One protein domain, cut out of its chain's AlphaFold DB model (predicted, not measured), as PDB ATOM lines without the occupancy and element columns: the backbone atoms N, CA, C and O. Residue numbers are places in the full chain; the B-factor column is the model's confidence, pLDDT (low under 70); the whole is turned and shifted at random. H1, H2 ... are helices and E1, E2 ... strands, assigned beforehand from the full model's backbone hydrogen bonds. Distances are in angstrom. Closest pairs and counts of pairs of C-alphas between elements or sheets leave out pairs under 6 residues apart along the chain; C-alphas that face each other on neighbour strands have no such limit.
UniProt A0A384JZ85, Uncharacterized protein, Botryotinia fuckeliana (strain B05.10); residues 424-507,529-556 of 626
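This is residues 424 to 507 and 529 to 556 of the 626 residues of an uncharacterized protein of Botryotinia fuckeliana (strain B05.10) (UniProt A0A384JZ85). Two small lobes stand at the two ends of an elongated domain, each made of a two-stranded hairpin with a short helix packed on it, and the long helix H2 bridges them. The first lobe holds E1, E2 and H1; in the second, H3 and the later part of H2 pack on the hairpin of E3 and E4. The printed part has 112 residues with three named helices and four named strands, in the order E1 E2 H1 H2 E3 E4 H3, a mixed class with two antiparallel sheets. It is only just loose, close to compact, with a radius of gyration of the C-alphas of 16.2 A, and spans 50 by 27 by 20 A.

E1, residues 445 to 448, and E2, residues 451 to 457, form an antiparallel hairpin; N 447 and O 455 are 2.8 A apart, within hydrogen-bond range. H1, residues 459 to 468, comes closest to E1 at the C-alphas of Gly 462 and Tyr 445, 5.3 A apart. H2, residues 474 to 489, is near H1, with 5 pairs of C-alphas within 10 A. E3, residues 530 to 533, and E4, residues 536 to 542, form the second antiparallel hairpin, with N 531 and O 541 at 3.0 A. The closest C-alphas of H2 and E4 are those of Thr 486 and Asn 538, 5.8 A apart. H3, residues 543 to 552, comes closest to E3 at Tyr 546 and His 533, whose C-alphas are 6.3 A apart. H2 and H3 are apart. In H1, H2 and H3 every O i to N i+4 pair is within hydrogen-bond range.

E1 begins at C-alpha 445 (30.119, -32.524, 22.918) and E2 measures 12.5 A. H1 is 14.1 A long, H2 22.2 A, E4 12.9 A and H3 14.2 A, ending at C-alpha 552 (-4.203, -39.662, 5.584).

The C-alphas of Leu 453 and Met 556, the two farthest apart, are 50.7 A apart. Residues 508 to 528 are not printed, and C-alphas 507 and 529 are 8.1 A apart across the cut. Residues 424 to 444 and 490 to 507 hold no named element. Residues 440 to 441 are under 70 in pLDDT.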
ATOM      1  N   PRO A 424      36.056 -41.261  16.864       92.44
ATOM      2  CA  PRO A 424      34.812 -42.008  17.050       92.44
ATOM      3  C   PRO A 424      33.897 -41.346  18.098       92.44
ATOM      4  O   PRO A 424      34.363 -40.649  19.004       92.44
ATOM      5  N   CYS A 425      32.579 -41.523  17.972       93.31
ATOM      6  CA  CYS A 425      31.612 -41.045  18.963       93.31
ATOM      7  C   CYS A 425      31.561 -41.986  20.167       93.31
ATOM      8  O   CYS A 425      31.173 -43.142  20.037       93.31
ATOM      9  N   CYS A 426      31.801 -41.460  21.365       93.38
ATOM     10  CA  CYS A 426      31.883 -42.254  22.592       93.38
ATOM     11  C   CYS A 426      30.536 -42.762  23.149       93.38
ATOM     12  O   CYS A 426      30.488 -43.203  24.291       93.38
ATOM     13  N   ASN A 427      29.462 -42.788  22.355       94.50
ATOM     14  CA  ASN A 427      28.278 -43.611  22.638       94.50
ATOM     15  C   ASN A 427      28.461 -44.963  21.910       94.50
ATOM     16  O   ASN A 427      28.538 -44.914  20.683       94.50
ATOM     17  N   PRO A 428      28.543 -46.128  22.593       90.44
ATOM     18  CA  PRO A 428      28.973 -47.396  21.978       90.44
ATOM     19  C   PRO A 428      28.170 -47.760  20.731       90.44
ATOM     20  O   PRO A 428      28.717 -47.987  19.658       90.44
ATOM     21  N   VAL A 429      26.846 -47.671  20.840       94.56
ATOM     22  CA  VAL A 429      25.894 -48.015  19.775       94.56
ATOM     23  C   VAL A 429      25.895 -47.039  18.588       94.56
ATOM     24  O   VAL A 429      25.054 -47.157  17.701       94.56
ATOM     25  N   CYS A 430      26.770 -46.025  18.581       93.38
ATOM     26  CA  CYS A 430      26.649 -44.882  17.684       93.38
ATOM     27  C   CYS A 430      27.280 -45.068  16.299       93.38
ATOM     28  O   CYS A 430      26.691 -44.625  15.316       93.38
ATOM     29  N   GLY A 431      28.506 -45.592  16.213       91.56
ATOM     30  CA  GLY A 431      29.274 -45.741  14.960       91.56
ATOM     31  C   GLY A 431      29.625 -44.455  14.174       91.56
ATOM     32  O   GLY A 431      30.431 -44.505  13.257       91.56
ATOM     33  N   PHE A 432      29.044 -43.294  14.495       92.81
ATOM     34  CA  PHE A 432      29.351 -42.007  13.845       92.81
ATOM     35  C   PHE A 432      30.634 -41.348  14.383       92.81
ATOM     36  O   PHE A 432      30.938 -41.448  15.566       92.81
ATOM     37  N   THR A 433      31.298 -40.538  13.558       93.12
ATOM     38  CA  THR A 433      32.431 -39.679  13.952       93.12
ATOM     39  C   THR A 433      31.980 -38.397  14.678       93.12
ATOM     40  O   THR A 433      30.931 -37.809  14.383       93.12
ATOM     41  N   ALA A 434      32.785 -37.933  15.632       91.38
ATOM     42  CA  ALA A 434      32.672 -36.674  16.358       91.38
ATOM     43  C   ALA A 434      33.721 -35.659  15.853       91.38
ATOM     44  O   ALA A 434      34.893 -35.683  16.233       91.38
ATOM     45  N   TYR A 435      33.285 -34.733  14.998       89.12
ATOM     46  CA  TYR A 435      34.153 -33.725  14.383       89.12
ATOM     47  C   TYR A 435      34.436 -32.534  15.318       89.12
ATOM     48  O   TYR A 435      33.522 -32.081  16.015       89.12
ATOM     49  N   PRO A 436      35.681 -32.023  15.372       85.19
ATOM     50  CA  PRO A 436      36.029 -30.843  16.162       85.19
ATOM     51  C   PRO A 436      35.396 -29.571  15.576       85.19
ATOM     52  O   PRO A 436      34.942 -29.543  14.430       85.19
ATOM     53  N   ARG A 437      35.366 -28.484  16.364       76.94
ATOM     54  CA  ARG A 437      34.899 -27.178  15.867       76.94
ATOM     55  C   ARG A 437      35.778 -26.741  14.686       76.94
ATOM     56  O   ARG A 437      36.992 -26.867  14.761       76.94
ATOM     57  N   GLY A 438      35.156 -26.237  13.621       74.00
ATOM     58  CA  GLY A 438      35.828 -25.865  12.368       74.00
ATOM     59  C   GLY A 438      35.601 -26.864  11.228       74.00
ATOM     60  O   GLY A 438      35.503 -26.451  10.078       74.00
ATOM     61  N   TYR A 439      35.375 -28.150  11.525       76.44
ATOM     62  CA  TYR A 439      35.014 -29.167  10.526       76.44
ATOM     63  C   TYR A 439      33.502 -29.109  10.198       76.44
ATOM     64  O   TYR A 439      32.736 -30.050  10.420       76.44
ATOM     65  N   GLY A 440      33.062 -27.952   9.690       69.56
ATOM     66  CA  GLY A 440      31.672 -27.642   9.339       69.56
ATOM     67  C   GLY A 440      30.765 -27.283  10.527       69.56
ATOM     68  O   GLY A 440      31.213 -27.073  11.653       69.56
ATOM     69  N   GLU A 441      29.446 -27.227  10.287       63.62
ATOM     70  CA  GLU A 441      28.423 -26.842  11.287       63.62
ATOM     71  C   GLU A 441      28.242 -27.857  12.447       63.62
ATOM     72  O   GLU A 441      27.397 -27.674  13.330       63.62
ATOM     73  N   MET A 442      28.988 -28.968  12.461       73.00
ATOM     74  CA  MET A 442      28.761 -30.079  13.388       73.00
ATOM     75  C   MET A 442      29.441 -29.858  14.744       73.00
ATOM     76  O   MET A 442      30.605 -30.179  14.948       73.00
ATOM     77  N   LYS A 443      28.668 -29.376  15.723       81.00
ATOM     78  CA  LYS A 443      29.092 -29.318  17.131       81.00
ATOM     79  C   LYS A 443      29.284 -30.732  17.695       81.00
ATOM     80  O   LYS A 443      28.328 -31.502  17.721       81.00
ATOM     81  N   ARG A 444      30.471 -31.064  18.210       88.62
ATOM     82  CA  ARG A 444      30.653 -32.203  19.132       88.62
ATOM     83  C   ARG A 444      30.570 -31.762  20.595       88.62
ATOM     84  O   ARG A 444      30.713 -30.578  20.901       88.62
ATOM     85  N   TYR A 445      30.339 -32.722  21.482       89.75
ATOM     86  CA  TYR A 445      30.119 -32.524  22.918       89.75
ATOM     87  C   TYR A 445      31.068 -33.434  23.713       89.75
ATOM     88  O   TYR A 445      31.377 -34.519  23.235       89.75
ATOM     89  N   ALA A 446      31.518 -33.038  24.907       87.25
ATOM     90  CA  ALA A 446      32.316 -33.921  25.767       87.25
ATOM     91  C   ALA A 446      31.480 -35.119  26.261       87.25
ATOM     92  O   ALA A 446      30.279 -34.976  26.536       87.25
ATOM     93  N   TYR A 447      32.086 -36.305  26.349       86.94
ATOM     94  CA  TYR A 447      31.417 -37.519  26.819       86.94
ATOM     95  C   TYR A 447      31.129 -37.464  28.318       86.94
ATOM     96  O   TYR A 447      30.010 -37.761  28.714       86.94
ATOM     97  N   ASN A 448      32.062 -36.990  29.132       83.00
ATOM     98  CA  ASN A 448      31.793 -36.595  30.508       83.00
ATOM     99  C   ASN A 448      32.043 -35.080  30.615       83.00
ATOM    100  O   ASN A 448      32.983 -34.564  30.021       83.00
ATOM    101  N   SER A 449      31.162 -34.341  31.289       79.00
ATOM    102  CA  SER A 449      31.356 -32.902  31.524       79.00
ATOM    103  C   SER A 449      32.469 -32.617  32.530       79.00
ATOM    104  O   SER A 449      33.039 -31.533  32.480       79.00
ATOM    105  N   GLU A 450      32.783 -33.580  33.399       78.88
ATOM    106  CA  GLU A 450      33.888 -33.514  34.365       78.88
ATOM    107  C   GLU A 450      35.246 -33.889  33.747       78.88
ATOM    108  O   GLU A 450      36.266 -33.668  34.387       78.88
ATOM    109  N   ASP A 451      35.266 -34.439  32.526       80.81
ATOM    110  CA  ASP A 451      36.467 -34.882  31.805       80.81
ATOM    111  C   ASP A 451      36.575 -34.147  30.450       80.81
ATOM    112  O   ASP A 451      36.014 -34.583  29.437       80.81
ATOM    113  N   PRO A 452      37.271 -32.998  30.403       79.31
ATOM    114  CA  PRO A 452      37.461 -32.229  29.177       79.31
ATOM    115  C   PRO A 452      38.520 -32.792  28.205       79.31
ATOM    116  O   PRO A 452      38.664 -32.208  27.124       79.31
ATOM    117  N   LEU A 453      39.272 -33.850  28.551       82.25
ATOM    118  CA  LEU A 453      40.276 -34.472  27.659       82.25
ATOM    119  C   LEU A 453      39.848 -35.823  27.090       82.25
ATOM    120  O   LEU A 453      40.420 -36.261  26.089       82.25
ATOM    121  N   GLY A 454      38.872 -36.469  27.715       81.88
ATOM    122  CA  GLY A 454      38.342 -37.751  27.306       81.88
ATOM    123  C   GLY A 454      37.481 -37.688  26.050       81.88
ATOM    124  O   GLY A 454      37.557 -36.794  25.204       81.88
ATOM    125  N   GLY A 455      36.646 -38.714  25.920       86.75
ATOM    126  CA  GLY A 455      35.875 -38.983  24.716       86.75
ATOM    127  C   GLY A 455      34.934 -37.858  24.270       86.75
ATOM    128  O   GLY A 455      34.429 -37.074  25.074       86.75
ATOM    129  N   PHE A 456      34.596 -37.832  22.978       91.62
ATOM    130  CA  PHE A 456      33.607 -36.905  22.423       91.62
ATOM    131  C   PHE A 456      32.371 -37.619  21.868       91.62
ATOM    132  O   PHE A 456      32.442 -38.643  21.194       91.62
ATOM    133  N   LEU A 457      31.204 -37.025  22.091       93.25
ATOM    134  CA  LEU A 457      29.949 -37.383  21.444       93.25
ATOM    135  C   LEU A 457      29.763 -36.581  20.155       93.25
ATOM    136  O   LEU A 457      29.876 -35.351  20.147       93.25
ATOM    137  N   CYS A 458      29.370 -37.260  19.077       94.69
ATOM    138  CA  CYS A 458      28.919 -36.592  17.859       94.69
ATOM    139  C   CYS A 458      27.665 -35.731  18.120       94.69
ATOM    140  O   CYS A 458      26.909 -35.972  19.067       94.69
ATOM    141  N   ASN A 459      27.405 -34.763  17.234       92.62
ATOM    142  CA  ASN A 459      26.317 -33.781  17.356       92.62
ATOM    143  C   ASN A 459      24.952 -34.400  17.716       92.62
ATOM    144  O   ASN A 459      24.250 -33.917  18.602       92.62
ATOM    145  N   GLY A 460      24.593 -35.514  17.067       92.81
ATOM    146  CA  GLY A 460      23.328 -36.202  17.325       92.81
ATOM    147  C   GLY A 460      23.229 -36.786  18.736       92.81
ATOM    148  O   GLY A 460      22.206 -36.598  19.386       92.81
ATOM    149  N   CYS A 461      24.283 -37.442  19.234       95.44
ATOM    150  CA  CYS A 461      24.275 -38.067  20.561       95.44
ATOM    151  C   CYS A 461      24.404 -37.038  21.686       95.44
ATOM    152  O   CYS A 461      23.646 -37.099  22.650       95.44
ATOM    153  N   GLY A 462      25.297 -36.053  21.540       94.00
ATOM    154  CA  GLY A 462      25.435 -34.968  22.513       94.00
ATOM    155  C   GLY A 462      24.174 -34.106  22.597       94.00
ATOM    156  O   GLY A 462      23.667 -33.852  23.686       94.00
ATOM    157  N   GLY A 463      23.593 -33.750  21.446       92.12
ATOM    158  CA  GLY A 463      22.321 -33.033  21.381       92.12
ATOM    159  C   GLY A 463      21.123 -33.853  21.879       92.12
ATOM    160  O   GLY A 463      20.190 -33.273  22.429       92.12
ATOM    161  N   TYR A 464      21.126 -35.182  21.714       94.44
ATOM    162  CA  TYR A 464      20.116 -36.054  22.322       94.44
ATOM    163  C   TYR A 464      20.254 -36.060  23.848       94.44
ATOM    164  O   TYR A 464      19.269 -35.776  24.526       94.44
ATOM    165  N   ARG A 465      21.462 -36.284  24.390       94.25
ATOM    166  CA  ARG A 465      21.692 -36.277  25.843       94.25
ATOM    167  C   ARG A 465      21.323 -34.947  26.478       94.25
ATOM    168  O   ARG A 465      20.612 -34.942  27.472       94.25
ATOM    169  N   PHE A 466      21.721 -33.831  25.870       89.75
ATOM    170  CA  PHE A 466      21.378 -32.495  26.364       89.75
ATOM    171  C   PHE A 466      19.860 -32.279  26.526       89.75
ATOM    172  O   PHE A 466      19.442 -31.557  27.419       89.75
ATOM    173  N   ARG A 467      19.026 -32.915  25.688       92.12
ATOM    174  CA  ARG A 467      17.557 -32.808  25.770       92.12
ATOM    175  C   ARG A 467      16.879 -33.862  26.648       92.12
ATOM    176  O   ARG A 467      15.735 -33.651  27.021       92.12
ATOM    177  N   ASN A 468      17.525 -35.001  26.912       93.25
ATOM    178  CA  ASN A 468      16.882 -36.175  27.527       93.25
ATOM    179  C   ASN A 468      17.594 -36.685  28.797       93.25
ATOM    180  O   ASN A 468      17.213 -37.729  29.318       93.25
ATOM    181  N   GLY A 469      18.684 -36.050  29.238       91.00
ATOM    182  CA  GLY A 469      19.535 -36.499  30.352       91.00
ATOM    183  C   GLY A 469      20.398 -37.741  30.062       91.00
ATOM    184  O   GLY A 469      21.475 -37.884  30.629       91.00
ATOM    185  N   LYS A 470      19.984 -38.608  29.129       93.81
ATOM    186  CA  LYS A 470      20.620 -39.900  28.809       93.81
ATOM    187  C   LYS A 470      21.125 -40.001  27.368       93.81
ATOM    188  O   LYS A 470      20.660 -39.282  26.486       93.81
ATOM    189  N   LEU A 471      22.071 -40.907  27.114       94.69
ATOM    190  CA  LEU A 471      22.525 -41.235  25.755       94.69
ATOM    191  C   LEU A 471      21.402 -41.916  24.944       94.69
ATOM    192  O   LEU A 471      20.540 -42.568  25.536       94.69
ATOM    193  N   PRO A 472      21.385 -41.775  23.604       96.06
ATOM    194  CA  PRO A 472      20.435 -42.498  22.772       96.06
ATOM    195  C   PRO A 472      20.814 -43.975  22.644       96.06
ATOM    196  O   PRO A 472      21.991 -44.316  22.502       96.06
ATOM    197  N   ASP A 473      19.793 -44.828  22.635       96.19
ATOM    198  CA  ASP A 473      19.914 -46.278  22.500       96.19
ATOM    199  C   ASP A 473      20.253 -46.750  21.066       96.19
ATOM    200  O   ASP A 473      20.411 -45.967  20.114       96.19
ATOM    201  N   ALA A 474      20.386 -48.072  20.916       95.25
ATOM    202  CA  ALA A 474      20.661 -48.722  19.639       95.25
ATOM    203  C   ALA A 474      19.540 -48.509  18.609       95.25
ATOM    204  O   ALA A 474      19.827 -48.343  17.426       95.25
ATOM    205  N   VAL A 475      18.271 -48.451  19.031       94.38
ATOM    206  CA  VAL A 475      17.116 -48.276  18.131       94.38
ATOM    207  C   VAL A 475      17.102 -46.864  17.548       94.38
ATOM    208  O   VAL A 475      16.925 -46.687  16.341       94.38
ATOM    209  N   TRP A 476      17.333 -45.846  18.380       93.94
ATOM    210  CA  TRP A 476      17.468 -44.463  17.934       93.94
ATOM    211  C   TRP A 476      18.651 -44.304  16.983       93.94
ATOM    212  O   TRP A 476      18.529 -43.639  15.949       93.94
ATOM    213  N   THR A 477      19.786 -44.937  17.291       93.88
ATOM    214  CA  THR A 477      20.966 -44.811  16.436       93.88
ATOM    215  C   THR A 477      20.800 -45.568  15.119       93.88
ATOM    216  O   THR A 477      21.104 -44.997  14.075       93.88
ATOM    217  N   ALA A 478      20.219 -46.771  15.116       91.81
ATOM    218  CA  ALA A 478      19.885 -47.500  13.891       91.81
ATOM    219  C   ALA A 478      18.953 -46.681  12.979       91.81
ATOM    220  O   ALA A 478      19.242 -46.516  11.795       91.81
ATOM    221  N   ARG A 479      17.902 -46.057  13.537       90.44
ATOM    222  CA  ARG A 479      17.025 -45.124  12.796       90.44
ATOM    223  C   ARG A 479      17.789 -43.928  12.228       90.44
ATOM    224  O   ARG A 479      17.530 -43.505  11.104       90.44
ATOM    225  N   ARG A 480      18.745 -43.372  12.978       91.12
ATOM    226  CA  ARG A 480      19.598 -42.276  12.495       91.12
ATOM    227  C   ARG A 480      20.577 -42.738  11.408       91.12
ATOM    228  O   ARG A 480      20.823 -41.968  10.485       91.12
ATOM    229  N   LYS A 481      21.125 -43.952  11.500       91.31
ATOM    230  CA  LYS A 481      22.001 -44.548  10.480       91.31
ATOM    231  C   LYS A 481      21.228 -44.753   9.172       91.31
ATOM    232  O   LYS A 481      21.597 -44.132   8.182       91.31
ATOM    233  N   SER A 482      20.070 -45.414   9.235       90.31
ATOM    234  CA  SER A 482      19.116 -45.566   8.119       90.31
ATOM    235  C   SER A 482      18.707 -44.222   7.487       90.31
ATOM    236  O   SER A 482      18.698 -44.098   6.263       90.31
ATOM    237  N   PHE A 483      18.482 -43.166   8.284       88.81
ATOM    238  CA  PHE A 483      18.243 -41.814   7.752       88.81
ATOM    239  C   PHE A 483      19.432 -41.249   6.968       88.81
ATOM    240  O   PHE A 483      19.248 -40.625   5.924       88.81
ATOM    241  N   HIS A 484      20.654 -41.434   7.468       88.38
ATOM    242  CA  HIS A 484      21.859 -40.988   6.773       88.38
ATOM    243  C   HIS A 484      22.120 -41.803   5.493       88.38
ATOM    244  O   HIS A 484      22.501 -41.209   4.487       88.38
ATOM    245  N   GLU A 485      21.861 -43.112   5.506       91.06
ATOM    246  CA  GLU A 485      22.003 -44.020   4.358       91.06
ATOM    247  C   GLU A 485      20.966 -43.726   3.268       91.06
ATOM    248  O   GLU A 485      21.343 -43.456   2.129       91.06
ATOM    249  N   THR A 486      19.677 -43.651   3.627       88.69
ATOM    250  CA  THR A 486      18.604 -43.250   2.698       88.69
ATOM    251  C   THR A 486      18.920 -41.896   2.074       88.69
ATOM    252  O   THR A 486      18.792 -41.705   0.868       88.69
ATOM    253  N   ARG A 487      19.387 -40.939   2.885       87.75
ATOM    254  CA  ARG A 487      19.741 -39.613   2.387       87.75
ATOM    255  C   ARG A 487      20.940 -39.635   1.446       87.75
ATOM    256  O   ARG A 487      20.923 -38.884   0.478       87.75
ATOM    257  N   ALA A 488      21.954 -40.456   1.707       88.00
ATOM    258  CA  ALA A 488      23.076 -40.627   0.789       88.00
ATOM    259  C   ALA A 488      22.596 -41.184  -0.562       88.00
ATOM    260  O   ALA A 488      22.907 -40.595  -1.595       88.00
ATOM    261  N   ALA A 489      21.756 -42.226  -0.543       89.00
ATOM    262  CA  ALA A 489      21.156 -42.810  -1.744       89.00
ATOM    263  C   ALA A 489      20.274 -41.813  -2.527       89.00
ATOM    264  O   ALA A 489      20.312 -41.787  -3.752       89.00
ATOM    265  N   ALA A 490      19.535 -40.943  -1.833       86.75
ATOM    266  CA  ALA A 490      18.628 -39.963  -2.437       86.75
ATOM    267  C   ALA A 490      19.308 -38.697  -3.017       86.75
ATOM    268  O   ALA A 490      18.602 -37.755  -3.375       86.75
ATOM    269  N   GLY A 491      20.648 -38.628  -3.082       84.25
ATOM    270  CA  GLY A 491      21.398 -37.460  -3.588       84.25
ATOM    271  C   GLY A 491      22.086 -36.598  -2.515       84.25
ATOM    272  O   GLY A 491      22.590 -35.508  -2.795       84.25
ATOM    273  N   GLY A 492      22.137 -37.063  -1.266       87.12
ATOM    274  CA  GLY A 492      22.986 -36.510  -0.209       87.12
ATOM    275  C   GLY A 492      22.576 -35.118   0.281       87.12
ATOM    276  O   GLY A 492      21.742 -34.971   1.180       87.12
ATOM    277  N   ALA A 493      23.238 -34.077  -0.223       82.06
ATOM    278  CA  ALA A 493      22.992 -32.704   0.215       82.06
ATOM    279  C   ALA A 493      21.639 -32.180  -0.284       82.06
ATOM    280  O   ALA A 493      20.929 -31.548   0.497       82.06
ATOM    281  N   ASP A 494      21.265 -32.508  -1.522       88.81
ATOM    282  CA  ASP A 494      20.056 -32.020  -2.192       88.81
ATOM    283  C   ASP A 494      19.068 -33.155  -2.498       88.81
ATOM    284  O   ASP A 494      18.690 -33.402  -3.641       88.81
ATOM    285  N   ALA A 495      18.698 -33.901  -1.456       90.44
ATOM    286  CA  ALA A 495      17.866 -35.087  -1.607       90.44
ATOM    287  C   ALA A 495      16.485 -34.767  -2.211       90.44
ATOM    288  O   ALA A 495      15.852 -33.771  -1.848       90.44
ATOM    289  N   ALA A 496      15.989 -35.644  -3.085       92.62
ATOM    290  CA  ALA A 496      14.616 -35.578  -3.583       92.62
ATOM    291  C   ALA A 496      13.588 -35.942  -2.491       92.62
ATOM    292  O   ALA A 496      13.929 -36.445  -1.418       92.62
ATOM    293  N   CYS A 497      12.316 -35.633  -2.747       93.06
ATOM    294  CA  CYS A 497      11.184 -36.071  -1.930       93.06
ATOM    295  C   CYS A 497      10.526 -37.293  -2.585       93.06
ATOM    296  O   CYS A 497       9.937 -37.145  -3.656       93.06
ATOM    297  N   ASP A 498      10.518 -38.450  -1.919       95.38
ATOM    298  CA  ASP A 498      10.021 -39.732  -2.466       95.38
ATOM    299  C   ASP A 498       8.503 -39.777  -2.739       95.38
ATOM    300  O   ASP A 498       7.972 -40.755  -3.262       95.38
ATOM    301  N   CYS A 499       7.776 -38.710  -2.391       95.31
ATOM    302  CA  CYS A 499       6.362 -38.546  -2.731       95.31
ATOM    303  C   CYS A 499       6.111 -37.539  -3.866       95.31
ATOM    304  O   CYS A 499       5.076 -37.636  -4.510       95.31
ATOM    305  N   CYS A 500       6.979 -36.546  -4.104       93.94
ATOM    306  CA  CYS A 500       6.679 -35.466  -5.067       93.94
ATOM    307  C   CYS A 500       7.869 -34.982  -5.911       93.94
ATOM    308  O   CYS A 500       7.763 -33.951  -6.573       93.94
ATOM    309  N   GLY A 501       9.019 -35.661  -5.851       93.12
ATOM    310  CA  GLY A 501      10.228 -35.367  -6.634       93.12
ATOM    311  C   GLY A 501      10.944 -34.051  -6.299       93.12
ATOM    312  O   GLY A 501      12.081 -33.846  -6.711       93.12
ATOM    313  N   ARG A 502      10.322 -33.145  -5.534       90.38
ATOM    314  CA  ARG A 502      10.886 -31.825  -5.222       90.38
ATOM    315  C   ARG A 502      12.173 -31.955  -4.396       90.38
ATOM    316  O   ARG A 502      12.120 -32.472  -3.288       90.38
ATOM    317  N   LEU A 503      13.279 -31.429  -4.925       90.12
ATOM    318  CA  LEU A 503      14.591 -31.321  -4.266       90.12
ATOM    319  C   LEU A 503      14.577 -30.359  -3.061       90.12
ATOM    320  O   LEU A 503      13.768 -29.426  -3.021       90.12
ATOM    321  N   GLU A 504      15.488 -30.529  -2.100       86.50
ATOM    322  CA  GLU A 504      15.599 -29.648  -0.925       86.50
ATOM    323  C   GLU A 504      16.018 -28.202  -1.270       86.50
ATOM    324  O   GLU A 504      15.589 -27.249  -0.599       86.50
ATOM    325  N   SER A 505      16.808 -28.029  -2.331       84.75
ATOM    326  CA  SER A 505      17.253 -26.756  -2.910       84.75
ATOM    327  C   SER A 505      16.096 -25.903  -3.431       84.75
ATOM    328  O   SER A 505      16.122 -24.679  -3.281       84.75
ATOM    329  N   ASN A 506      15.033 -26.540  -3.933       84.62
ATOM    330  CA  ASN A 506      13.821 -25.879  -4.430       84.62
ATOM    331  C   ASN A 506      13.005 -25.194  -3.320       84.62
ATOM    332  O   ASN A 506      12.096 -24.409  -3.597       84.62
ATOM    333  N   PHE A 507      13.286 -25.479  -2.047       79.50
ATOM    334  CA  PHE A 507      12.626 -24.812  -0.931       79.50
ATOM    335  C   PHE A 507      13.421 -23.574  -0.497       79.50
ATOM    336  O   PHE A 507      14.625 -23.696  -0.249       79.50
ATOM    337  N   LYS A 529      15.216 -30.453   4.986       73.56
ATOM    338  CA  LYS A 529      13.757 -30.238   4.967       73.56
ATOM    339  C   LYS A 529      12.980 -31.526   4.757       73.56
ATOM    340  O   LYS A 529      11.762 -31.514   4.947       73.56
ATOM    341  N   HIS A 530      13.656 -32.592   4.344       89.19
ATOM    342  CA  HIS A 530      13.072 -33.909   4.198       89.19
ATOM    343  C   HIS A 530      13.331 -34.745   5.453       89.19
ATOM    344  O   HIS A 530      14.409 -34.687   6.052       89.19
ATOM    345  N   ALA A 531      12.317 -35.500   5.864       87.62
ATOM    346  CA  ALA A 531      12.320 -36.322   7.068       87.62
ATOM    347  C   ALA A 531      11.749 -37.715   6.768       87.62
ATOM    348  O   ALA A 531      10.876 -37.851   5.910       87.62
ATOM    349  N   HIS A 532      12.210 -38.730   7.502       88.50
ATOM    350  CA  HIS A 532      11.585 -40.054   7.488       88.50
ATOM    351  C   HIS A 532      10.225 -40.021   8.167       88.50
ATOM    352  O   HIS A 532      10.132 -39.592   9.319       88.50
ATOM    353  N   HIS A 533       9.204 -40.551   7.497       89.56
ATOM    354  CA  HIS A 533       7.909 -40.803   8.115       89.56
ATOM    355  C   HIS A 533       7.906 -42.192   8.788       89.56
ATOM    356  O   HIS A 533       8.268 -43.164   8.128       89.56
ATOM    357  N   PRO A 534       7.474 -42.349  10.057       84.88
ATOM    358  CA  PRO A 534       7.540 -43.637  10.761       84.88
ATOM    359  C   PRO A 534       6.824 -44.805  10.061       84.88
ATOM    360  O   PRO A 534       7.268 -45.945  10.173       84.88
ATOM    361  N   ALA A 535       5.739 -44.518   9.330       88.75
ATOM    362  CA  ALA A 535       4.966 -45.512   8.576       88.75
ATOM    363  C   ALA A 535       5.553 -45.872   7.192       88.75
ATOM    364  O   ALA A 535       5.094 -46.826   6.575       88.75
ATOM    365  N   MET A 536       6.539 -45.117   6.694       89.69
ATOM    366  CA  MET A 536       7.159 -45.293   5.372       89.69
ATOM    367  C   MET A 536       8.683 -45.282   5.562       89.69
ATOM    368  O   MET A 536       9.355 -44.259   5.405       89.69
ATOM    369  N   GLN A 537       9.210 -46.415   6.027       82.31
ATOM    370  CA  GLN A 537      10.637 -46.578   6.314       82.31
ATOM    371  C   GLN A 537      11.455 -46.513   5.018       82.31
ATOM    372  O   GLN A 537      10.981 -46.932   3.967       82.31
ATOM    373  N   ASN A 538      12.691 -46.011   5.107       87.31
ATOM    374  CA  ASN A 538      13.603 -45.813   3.971       87.31
ATOM    375  C   ASN A 538      13.139 -44.779   2.922       87.31
ATOM    376  O   ASN A 538      13.690 -44.746   1.829       87.31
ATOM    377  N   GLU A 539      12.189 -43.894   3.255       92.94
ATOM    378  CA  GLU A 539      11.729 -42.821   2.358       92.94
ATOM    379  C   GLU A 539      11.790 -41.433   3.020       92.94
ATOM    380  O   GLU A 539      11.466 -41.257   4.199       92.94
ATOM    381  N   LEU A 540      12.231 -40.432   2.261       93.62
ATOM    382  CA  LEU A 540      12.419 -39.043   2.654       93.62
ATOM    383  C   LEU A 540      11.314 -38.154   2.087       93.62
ATOM    384  O   LEU A 540      11.194 -37.932   0.884       93.62
ATOM    385  N   PHE A 541      10.542 -37.547   2.984       94.12
ATOM    386  CA  PHE A 541       9.424 -36.690   2.611       94.12
ATOM    387  C   PHE A 541       9.703 -35.243   2.950       94.12
ATOM    388  O   PHE A 541      10.027 -34.916   4.094       94.12
ATOM    389  N   CYS A 542       9.472 -34.347   1.992       92.12
ATOM    390  CA  CYS A 542       9.329 -32.941   2.321       92.12
ATOM    391  C   CYS A 542       8.179 -32.734   3.308       92.12
ATOM    392  O   CYS A 542       7.198 -33.483   3.301       92.12
ATOM    393  N   ARG A 543       8.275 -31.683   4.130       89.19
ATOM    394  CA  ARG A 543       7.326 -31.421   5.223       89.19
ATOM    395  C   ARG A 543       5.851 -31.540   4.818       89.19
ATOM    396  O   ARG A 543       5.060 -32.058   5.586       89.19
ATOM    397  N   ALA A 544       5.490 -31.112   3.611       89.62
ATOM    398  CA  ALA A 544       4.113 -31.180   3.133       89.62
ATOM    399  C   ALA A 544       3.624 -32.602   2.824       89.62
ATOM    400  O   ALA A 544       2.495 -32.942   3.161       89.62
ATOM    401  N   CYS A 545       4.468 -33.429   2.203       93.88
ATOM    402  CA  CYS A 545       4.158 -34.837   1.969       93.88
ATOM    403  C   CYS A 545       4.161 -35.611   3.291       93.88
ATOM    404  O   CYS A 545       3.284 -36.438   3.497       93.88
ATOM    405  N   TYR A 546       5.071 -35.275   4.214       94.00
ATOM    406  CA  TYR A 546       5.062 -35.798   5.582       94.00
ATOM    407  C   TYR A 546       3.718 -35.507   6.271       94.00
ATOM    408  O   TYR A 546       3.041 -36.437   6.690       94.00
ATOM    409  N   ASP A 547       3.304 -34.234   6.339       91.50
ATOM    410  CA  ASP A 547       2.051 -33.815   6.992       91.50
ATOM    411  C   ASP A 547       0.808 -34.454   6.329       91.50
ATOM    412  O   ASP A 547      -0.199 -34.706   6.989       91.50
ATOM    413  N   PHE A 548       0.865 -34.735   5.021       94.38
ATOM    414  CA  PHE A 548      -0.197 -35.447   4.308       94.38
ATOM    415  C   PHE A 548      -0.250 -36.937   4.665       94.38
ATOM    416  O   PHE A 548      -1.346 -37.465   4.854       94.38
ATOM    417  N   ILE A 549       0.899 -37.614   4.763       95.31
ATOM    418  CA  ILE A 549       0.963 -39.031   5.146       95.31
ATOM    419  C   ILE A 549       0.520 -39.198   6.603       95.31
ATOM    420  O   ILE A 549      -0.283 -40.082   6.875       95.31
ATOM    421  N   ASP A 550       0.949 -38.312   7.504       92.12
ATOM    422  CA  ASP A 550       0.544 -38.299   8.918       92.12
ATOM    423  C   ASP A 550      -0.986 -38.160   9.066       92.12
ATOM    424  O   ASP A 550      -1.618 -38.874   9.841       92.12
ATOM    425  N   LYS A 551      -1.617 -37.307   8.241       94.38
ATOM    426  CA  LYS A 551      -3.076 -37.102   8.241       94.38
ATOM    427  C   LYS A 551      -3.878 -38.230   7.573       94.38
ATOM    428  O   LYS A 551      -4.972 -38.538   8.035       94.38
ATOM    429  N   ASN A 552      -3.405 -38.774   6.449       95.19
ATOM    430  CA  ASN A 552      -4.203 -39.662   5.584       95.19
ATOM    431  C   ASN A 552      -3.736 -41.130   5.597       95.19
ATOM    432  O   ASN A 552      -4.342 -41.964   4.928       95.19
ATOM    433  N   ASN A 553      -2.639 -41.437   6.293       94.31
ATOM    434  CA  ASN A 553      -1.952 -42.733   6.312       94.31
ATOM    435  C   ASN A 553      -1.615 -43.305   4.912       94.31
ATOM    436  O   ASN A 553      -1.537 -44.517   4.717       94.31
ATOM    437  N   ARG A 554      -1.422 -42.428   3.913       95.56
ATOM    438  CA  ARG A 554      -1.037 -42.774   2.533       95.56
ATOM    439  C   ARG A 554      -0.257 -41.641   1.864       95.56
ATOM    440  O   ARG A 554      -0.359 -40.488   2.280       95.56
ATOM    441  N   LYS A 555       0.471 -41.955   0.788       96.50
ATOM    442  CA  LYS A 555       1.084 -40.947  -0.095       96.50
ATOM    443  C   LYS A 555       0.020 -40.170  -0.885       96.50
ATOM    444  O   LYS A 555      -1.109 -40.643  -1.060       96.50
ATOM    445  N   MET A 556       0.405 -38.992  -1.378       95.38
ATOM    446  CA  MET A 556      -0.369 -38.258  -2.385       95.38
ATOM    447  C   MET A 556      -0.370 -39.042  -3.708       95.38
ATOM    448  O   MET A 556       0.647 -39.633  -4.073       95.38
TER     449      MET A 556